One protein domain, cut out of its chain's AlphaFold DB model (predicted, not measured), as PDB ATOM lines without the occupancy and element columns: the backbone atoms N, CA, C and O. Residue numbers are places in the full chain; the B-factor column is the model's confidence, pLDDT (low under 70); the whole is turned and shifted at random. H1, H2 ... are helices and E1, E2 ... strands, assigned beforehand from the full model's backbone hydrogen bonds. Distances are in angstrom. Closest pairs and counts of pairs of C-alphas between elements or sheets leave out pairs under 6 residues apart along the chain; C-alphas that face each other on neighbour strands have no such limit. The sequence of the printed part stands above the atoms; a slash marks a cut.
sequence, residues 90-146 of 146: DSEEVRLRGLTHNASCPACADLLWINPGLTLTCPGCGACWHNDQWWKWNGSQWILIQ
ATOM      1  N   ASP A  90     319.814 361.651 607.315       44.34
ATOM      2  CA  ASP A  90     318.424 361.815 606.895       44.34
ATOM      3  C   ASP A  90     317.504 360.942 607.753       44.34
ATOM      4  O   ASP A  90     317.243 359.761 607.506       44.34
ATOM      5  N   SER A  91     317.014 361.580 608.815       55.91
ATOM      6  CA  SER A  91     316.151 361.011 609.848       55.91
ATOM      7  C   SER A  91     314.861 360.392 609.310       55.91
ATOM      8  O   SER A  91     314.266 359.557 609.987       55.91
ATOM      9  N   GLU A  92     314.423 360.775 608.112       51.06
ATOM     10  CA  GLU A  92     313.171 360.310 607.525       51.06
ATOM     11  C   GLU A  92     313.361 358.990 606.774       51.06
ATOM     12  O   GLU A  92     312.658 358.023 607.049       51.06
ATOM     13  N   GLU A  93     314.372 358.873 605.910       51.12
ATOM     14  CA  GLU A  93     314.589 357.645 605.140       51.12
ATOM     15  C   GLU A  93     315.077 356.483 606.023       51.12
ATOM     16  O   GLU A  93     314.651 355.340 605.839       51.12
ATOM     17  N   VAL A  94     315.875 356.775 607.059       53.50
ATOM     18  CA  VAL A  94     316.274 355.783 608.072       53.50
ATOM     19  C   VAL A  94     315.085 355.361 608.945       53.50
ATOM     20  O   VAL A  94     314.971 354.180 609.275       53.50
ATOM     21  N   ARG A  95     314.160 356.279 609.276       55.41
ATOM     22  CA  ARG A  95     312.895 355.936 609.956       55.41
ATOM     23  C   ARG A  95     311.993 355.061 609.089       55.41
ATOM     24  O   ARG A  95     311.364 354.155 609.619       55.41
ATOM     25  N   LEU A  96     311.918 355.338 607.787       53.12
ATOM     26  CA  LEU A  96     310.996 354.674 606.862       53.12
ATOM     27  C   LEU A  96     311.502 353.299 606.395       53.12
ATOM     28  O   LEU A  96     310.712 352.364 606.253       53.12
ATOM     29  N   ARG A  97     312.809 353.154 606.139       51.75
ATOM     30  CA  ARG A  97     313.394 351.904 605.614       51.75
ATOM     31  C   ARG A  97     314.008 351.014 606.696       51.75
ATOM     32  O   ARG A  97     314.013 349.794 606.526       51.75
ATOM     33  N   GLY A  98     314.472 351.605 607.803       51.12
ATOM     34  CA  GLY A  98     315.148 350.908 608.899       51.12
ATOM     35  C   GLY A  98     316.431 350.173 608.476       51.12
ATOM     36  O   GLY A  98     316.697 349.937 607.302       51.12
ATOM     37  N   LEU A  99     317.245 349.766 609.453       52.72
ATOM     38  CA  LEU A  99     318.350 348.811 609.228       52.72
ATOM     39  C   LEU A  99     317.842 347.364 609.081       52.72
ATOM     40  O   LEU A  99     318.543 346.505 608.560       52.72
ATOM     41  N   THR A 100     316.628 347.091 609.569       59.88
ATOM     42  CA  THR A 100     315.947 345.793 609.494       59.88
ATOM     43  C   THR A 100     314.491 346.023 609.114       59.88
ATOM     44  O   THR A 100     313.758 346.702 609.829       59.88
ATOM     45  N   HIS A 101     314.078 345.486 607.972       67.81
ATOM     46  CA  HIS A 101     312.707 345.597 607.477       67.81
ATOM     47  C   HIS A 101     311.830 344.581 608.208       67.81
ATOM     48  O   HIS A 101     312.252 343.445 608.426       67.81
ATOM     49  N   ASN A 102     310.615 344.970 608.579       74.69
ATOM     50  CA  ASN A 102     309.643 344.059 609.195       74.69
ATOM     51  C   ASN A 102     308.385 343.865 608.341       74.69
ATOM     52  O   ASN A 102     307.542 343.044 608.693       74.69
ATOM     53  N   ALA A 103     308.267 344.590 607.228       77.38
ATOM     54  CA  ALA A 103     307.160 344.464 606.299       77.38
ATOM     55  C   ALA A 103     307.583 344.831 604.871       77.38
ATOM     56  O   ALA A 103     308.509 345.612 604.646       77.38
ATOM     57  N   SER A 104     306.860 344.282 603.901       86.25
ATOM     58  CA  SER A 104     306.909 344.698 602.501       86.25
ATOM     59  C   SER A 104     305.631 345.454 602.158       86.25
ATOM     60  O   SER A 104     304.542 345.025 602.540       86.25
ATOM     61  N   CYS A 105     305.740 346.553 601.413       85.44
ATOM     62  CA  CYS A 105     304.565 347.241 600.894       85.44
ATOM     63  C   CYS A 105     303.793 346.305 599.941       85.44
ATOM     64  O   CYS A 105     304.379 345.848 598.960       85.44
ATOM     65  N   PRO A 106     302.488 346.056 600.146       87.12
ATOM     66  CA  PRO A 106     301.721 345.155 599.282       87.12
ATOM     67  C   PRO A 106     301.538 345.705 597.858       87.12
ATOM     68  O   PRO A 106     301.287 344.950 596.925       87.12
ATOM     69  N   ALA A 107     301.689 347.019 597.659       86.25
ATOM     70  CA  ALA A 107     301.481 347.657 596.361       86.25
ATOM     71  C   ALA A 107     302.723 347.672 595.450       86.25
ATOM     72  O   ALA A 107     302.562 347.649 594.232       86.25
ATOM     73  N   CYS A 108     303.937 347.748 596.005       87.44
ATOM     74  CA  CYS A 108     305.183 347.832 595.223       87.44
ATOM     75  C   CYS A 108     306.289 346.871 595.673       87.44
ATOM     76  O   CYS A 108     307.365 346.885 595.085       87.44
ATOM     77  N   ALA A 109     306.042 346.052 596.697       86.12
ATOM     78  CA  ALA A 109     307.014 345.153 597.319       86.12
ATOM     79  C   ALA A 109     308.251 345.841 597.930       86.12
ATOM     80  O   ALA A 109     309.196 345.153 598.318       86.12
ATOM     81  N   ASP A 110     308.241 347.170 598.085       83.38
ATOM     82  CA  ASP A 110     309.319 347.871 598.782       83.38
ATOM     83  C   ASP A 110     309.423 347.404 600.232       83.38
ATOM     84  O   ASP A 110     308.426 347.299 600.953       83.38
ATOM     85  N   LEU A 111     310.657 347.156 600.656       82.12
ATOM     86  CA  LEU A 111     310.991 346.781 602.020       82.12
ATOM     87  C   LEU A 111     310.973 348.019 602.918       82.12
ATOM     88  O   LEU A 111     311.678 348.998 602.662       82.12
ATOM     89  N   LEU A 112     310.153 347.966 603.965       79.44
ATOM     90  CA  LEU A 112     309.888 349.087 604.860       79.44
ATOM     91  C   LEU A 112     309.961 348.641 606.321       79.44
ATOM     92  O   LEU A 112     309.846 347.456 606.656       79.44
ATOM     93  N   TRP A 113     310.134 349.620 607.200       77.06
ATOM     94  CA  TRP A 113     310.000 349.427 608.633       77.06
ATOM     95  C   TRP A 113     308.732 350.118 609.127       77.06
ATOM     96  O   TRP A 113     308.596 351.335 609.055       77.06
ATOM     97  N   ILE A 114     307.785 349.320 609.613       75.56
ATOM     98  CA  ILE A 114     306.485 349.780 610.092       75.56
ATOM     99  C   ILE A 114     306.434 349.637 611.609       75.56
ATOM    100  O   ILE A 114     306.738 348.573 612.149       75.56
ATOM    101  N   ASN A 115     306.000 350.683 612.304       71.94
ATOM    102  CA  ASN A 115     305.738 350.624 613.736       71.94
ATOM    103  C   ASN A 115     304.218 350.638 613.976       71.94
ATOM    104  O   ASN A 115     303.551 351.540 613.456       71.94
ATOM    105  N   PRO A 116     303.659 349.672 614.729       68.94
ATOM    106  CA  PRO A 116     302.247 349.691 615.090       68.94
ATOM    107  C   PRO A 116     301.858 351.025 615.736       68.94
ATOM    108  O   PRO A 116     302.552 351.524 616.622       68.94
ATOM    109  N   GLY A 117     300.770 351.628 615.260       69.19
ATOM    110  CA  GLY A 117     300.280 352.923 615.756       69.19
ATOM    111  C   GLY A 117     300.949 354.188 615.193       69.19
ATOM    112  O   GLY A 117     300.503 355.284 615.527       69.19
ATOM    113  N   LEU A 118     301.959 354.085 614.320       74.62
ATOM    114  CA  LEU A 118     302.494 355.235 613.576       74.62
ATOM    115  C   LEU A 118     302.036 355.206 612.120       74.62
ATOM    116  O   LEU A 118     302.035 354.161 611.478       74.62
ATOM    117  N   THR A 119     301.672 356.368 611.584       80.56
ATOM    118  CA  THR A 119     301.305 356.510 610.172       80.56
ATOM    119  C   THR A 119     302.548 356.605 609.299       80.56
ATOM    120  O   THR A 119     303.449 357.387 609.606       80.56
ATOM    121  N   LEU A 120     302.587 355.855 608.200       82.12
ATOM    122  CA  LEU A 120     303.735 355.814 607.293       82.12
ATOM    123  C   LEU A 120     303.274 355.813 605.838       82.12
ATOM    124  O   LEU A 120     302.379 355.060 605.482       82.12
ATOM    125  N   THR A 121     303.915 356.607 604.983       84.00
ATOM    126  CA  THR A 121     303.655 356.606 603.537       84.00
ATOM    127  C   THR A 121     304.807 355.922 602.815       84.00
ATOM    128  O   THR A 121     305.968 356.284 602.994       84.00
ATOM    129  N   CYS A 122     304.500 354.932 601.982       83.12
ATOM    130  CA  CYS A 122     305.470 354.253 601.139       83.12
ATOM    131  C   CYS A 122     306.000 355.223 600.065       83.12
ATOM    132  O   CYS A 122     305.208 355.711 599.252       83.12
ATOM    133  N   PRO A 123     307.320 355.469 599.995       80.06
ATOM    134  CA  PRO A 123     307.896 356.411 599.039       80.06
ATOM    135  C   PRO A 123     307.830 355.919 597.586       80.06
ATOM    136  O   PRO A 123     307.739 356.736 596.676       80.06
ATOM    137  N   GLY A 124     307.845 354.602 597.347       81.56
ATOM    138  CA  GLY A 124     307.843 354.051 595.990       81.56
ATOM    139  C   GLY A 124     306.490 354.116 595.283       81.56
ATOM    140  O   GLY A 124     306.441 354.229 594.061       81.56
ATOM    141  N   CYS A 125     305.377 354.058 596.024       85.44
ATOM    142  CA  CYS A 125     304.039 353.987 595.421       85.44
ATOM    143  C   CYS A 125     302.959 354.859 596.075       85.44
ATOM    144  O   CYS A 125     301.822 354.862 595.600       85.44
ATOM    145  N   GLY A 126     303.275 355.565 597.163       84.88
ATOM    146  CA  GLY A 126     302.330 356.430 597.871       84.88
ATOM    147  C   GLY A 126     301.242 355.699 598.668       84.88
ATOM    148  O   GLY A 126     300.281 356.333 599.093       84.88
ATOM    149  N   ALA A 127     301.348 354.379 598.870       88.25
ATOM    150  CA  ALA A 127     300.463 353.650 599.782       88.25
ATOM    151  C   ALA A 127     300.722 354.071 601.240       88.25
ATOM    152  O   ALA A 127     301.875 354.214 601.635       88.25
ATOM    153  N   CYS A 128     299.677 354.230 602.049       89.00
ATOM    154  CA  CYS A 128     299.765 354.652 603.447       89.00
ATOM    155  C   CYS A 128     299.448 353.503 604.408       89.00
ATOM    156  O   CYS A 128     298.420 352.847 604.282       89.00
ATOM    157  N   TRP A 129     300.288 353.305 605.414       85.88
ATOM    158  CA  TRP A 129     300.001 352.509 606.597       85.88
ATOM    159  C   TRP A 129     299.324 353.380 607.658       85.88
ATOM    160  O   TRP A 129     299.863 354.418 608.050       85.88
ATOM    161  N   HIS A 130     298.140 352.971 608.115       85.62
ATOM    162  CA  HIS A 130     297.359 353.664 609.139       85.62
ATOM    163  C   HIS A 130     296.446 352.668 609.872       85.62
ATOM    164  O   HIS A 130     295.779 351.863 609.224       85.62
ATOM    165  N   ASN A 131     296.356 352.755 611.208       84.31
ATOM    166  CA  ASN A 131     295.581 351.832 612.062       84.31
ATOM    167  C   ASN A 131     295.885 350.352 611.790       84.31
ATOM    168  O   ASN A 131     294.982 349.535 611.627       84.31
ATOM    169  N   ASP A 132     297.169 350.029 611.701       82.94
ATOM    170  CA  ASP A 132     297.667 348.684 611.432       82.94
ATOM    171  C   ASP A 132     297.166 348.044 610.120       82.94
ATOM    172  O   ASP A 132     297.093 346.822 609.980       82.94
ATOM    173  N   GLN A 133     296.804 348.884 609.145       88.38
ATOM    174  CA  GLN A 133     296.296 348.476 607.838       88.38
ATOM    175  C   GLN A 133     296.916 349.312 606.715       88.38
ATOM    176  O   GLN A 133     297.262 350.483 606.898       88.38
ATOM    177  N   TRP A 134     297.033 348.713 605.528       88.19
ATOM    178  CA  TRP A 134     297.501 349.388 604.321       88.19
ATOM    179  C   TRP A 134     296.341 349.997 603.538       88.19
ATOM    180  O   TRP A 134     295.334 349.347 603.268       88.19
ATOM    181  N   TRP A 135     296.534 351.236 603.105       90.38
ATOM    182  CA  TRP A 135     295.572 352.030 602.361       90.38
ATOM    183  C   TRP A 135     296.209 352.604 601.097       90.38
ATOM    184  O   TRP A 135     297.356 353.048 601.107       90.38
ATOM    185  N   LYS A 136     295.460 352.647 599.997       91.19
ATOM    186  CA  LYS A 136     295.875 353.314 598.755       91.19
ATOM    187  C   LYS A 136     294.795 354.260 598.275       91.19
ATOM    188  O   LYS A 136     293.614 353.930 598.316       91.19
ATOM    189  N   TRP A 137     295.198 355.418 597.773       86.75
ATOM    190  CA  TRP A 137     294.284 356.325 597.094       86.75
ATOM    191  C   TRP A 137     294.091 355.881 595.640       86.75
ATOM    192  O   TRP A 137     295.060 355.790 594.890       86.75
ATOM    193  N   ASN A 138     292.847 355.613 595.227       87.88
ATOM    194  CA  ASN A 138     292.519 355.253 593.837       87.88
ATOM    195  C   ASN A 138     292.018 356.457 593.007       87.88
ATOM    196  O   ASN A 138     291.325 356.298 592.008       87.88
ATOM    197  N   GLY A 139     292.283 357.687 593.459       85.94
ATOM    198  CA  GLY A 139     291.807 358.915 592.809       85.94
ATOM    199  C   GLY A 139     290.468 359.441 593.337       85.94
ATOM    200  O   GLY A 139     290.227 360.640 593.250       85.94
ATOM    201  N   SER A 140     289.630 358.584 593.930       88.62
ATOM    202  CA  SER A 140     288.310 358.959 594.470       88.62
ATOM    203  C   SER A 140     288.098 358.609 595.946       88.62
ATOM    204  O   SER A 140     287.382 359.324 596.641       88.62
ATOM    205  N   GLN A 141     288.703 357.523 596.430       90.81
ATOM    206  CA  GLN A 141     288.592 357.066 597.816       90.81
ATOM    207  C   GLN A 141     289.842 356.293 598.254       90.81
ATOM    208  O   GLN A 141     290.597 355.779 597.417       90.81
ATOM    209  N   TRP A 142     290.032 356.195 599.572       87.19
ATOM    210  CA  TRP A 142     291.023 355.319 600.190       87.19
ATOM    211  C   TRP A 142     290.493 353.888 600.203       87.19
ATOM    212  O   TRP A 142     289.433 353.619 600.764       87.19
ATOM    213  N   ILE A 143     291.230 352.976 599.576       92.06
ATOM    214  CA  ILE A 143     290.919 351.548 599.543       92.06
ATOM    215  C   ILE A 143     291.917 350.773 600.395       92.06
ATOM    216  O   ILE A 143     293.105 351.100 600.407       92.06
ATOM    217  N   LEU A 144     291.433 349.745 601.085       90.62
ATOM    218  CA  LEU A 144     292.284 348.824 601.827       90.62
ATOM    219  C   LEU A 144     293.034 347.920 600.843       90.62
ATOM    220  O   LEU A 144     292.431 347.393 599.907       90.62
ATOM    221  N   ILE A 145     294.329 347.730 601.063       86.50
ATOM    222  CA  ILE A 145     295.169 346.806 600.296       86.50
ATOM    223  C   ILE A 145     295.616 345.706 601.254       86.50
ATOM    224  O   ILE A 145     296.199 346.006 602.293       86.50
ATOM    225  N   GLN A 146     295.285 344.457 600.930       73.69
ATOM    226  CA  GLN A 146     295.712 343.276 601.683       73.69
ATOM    227  C   GLN A 146     297.001 342.713 601.097       73.69
ATOM    228  O   GLN A 146     297.094 342.673 599.849       73.69
TER     229      GLN A 146
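AT A GLANCE: This is residues 90 to 146 of the 146 residues of an uncharacterized protein of Bremerella alba (UniProt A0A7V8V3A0). This domain has little regular structure: a small three-stranded sheet at one end, looped residues 98 to 127 through the middle, and a short helix, H1, at the other end. The sheet, E1, E2, E3, is a meander, each strand the antiparallel neighbour of the one before. The printed part has 57 residues, 19 of them in named elements, mixed helix and strand, ordered H1, E1, E2, E3. It is compact, with a radius of gyration of the C-alphas of 11.0 A, and spans 34 by 21 by 18 A.

HOW THE PARTS SIT: E2, residues 133 to 137, forms a hairpin with E1, residues 128 to 130; N 128 and O 135 are within hydrogen-bond range, 2.8 A. E2 and E3, residues 142 to 145, form another; N 136 and O 143 are 2.8 A apart. Residues 120 to 121 pair antiparallel with 128 to 129 of E1. H1, residues 91 to 97, has every O i to N i+4 pair within range and is not on the sheet.

IN THESE COORDINATES: From first to last C-alpha, E2 measures 13.5 A and H1 10.4 A. C-alpha 91 is at (316.151, 361.011, 609.848), C-alpha 145 at (295.169, 346.806, 600.296).

THE WHOLE: The C-alphas farthest apart, of Leu 99 and Ser 140, are 35.0 A apart. The printed part has no cut; the link H1 to E1 is long. Residues 90 to 101 and 116 to 117 have pLDDT under 70.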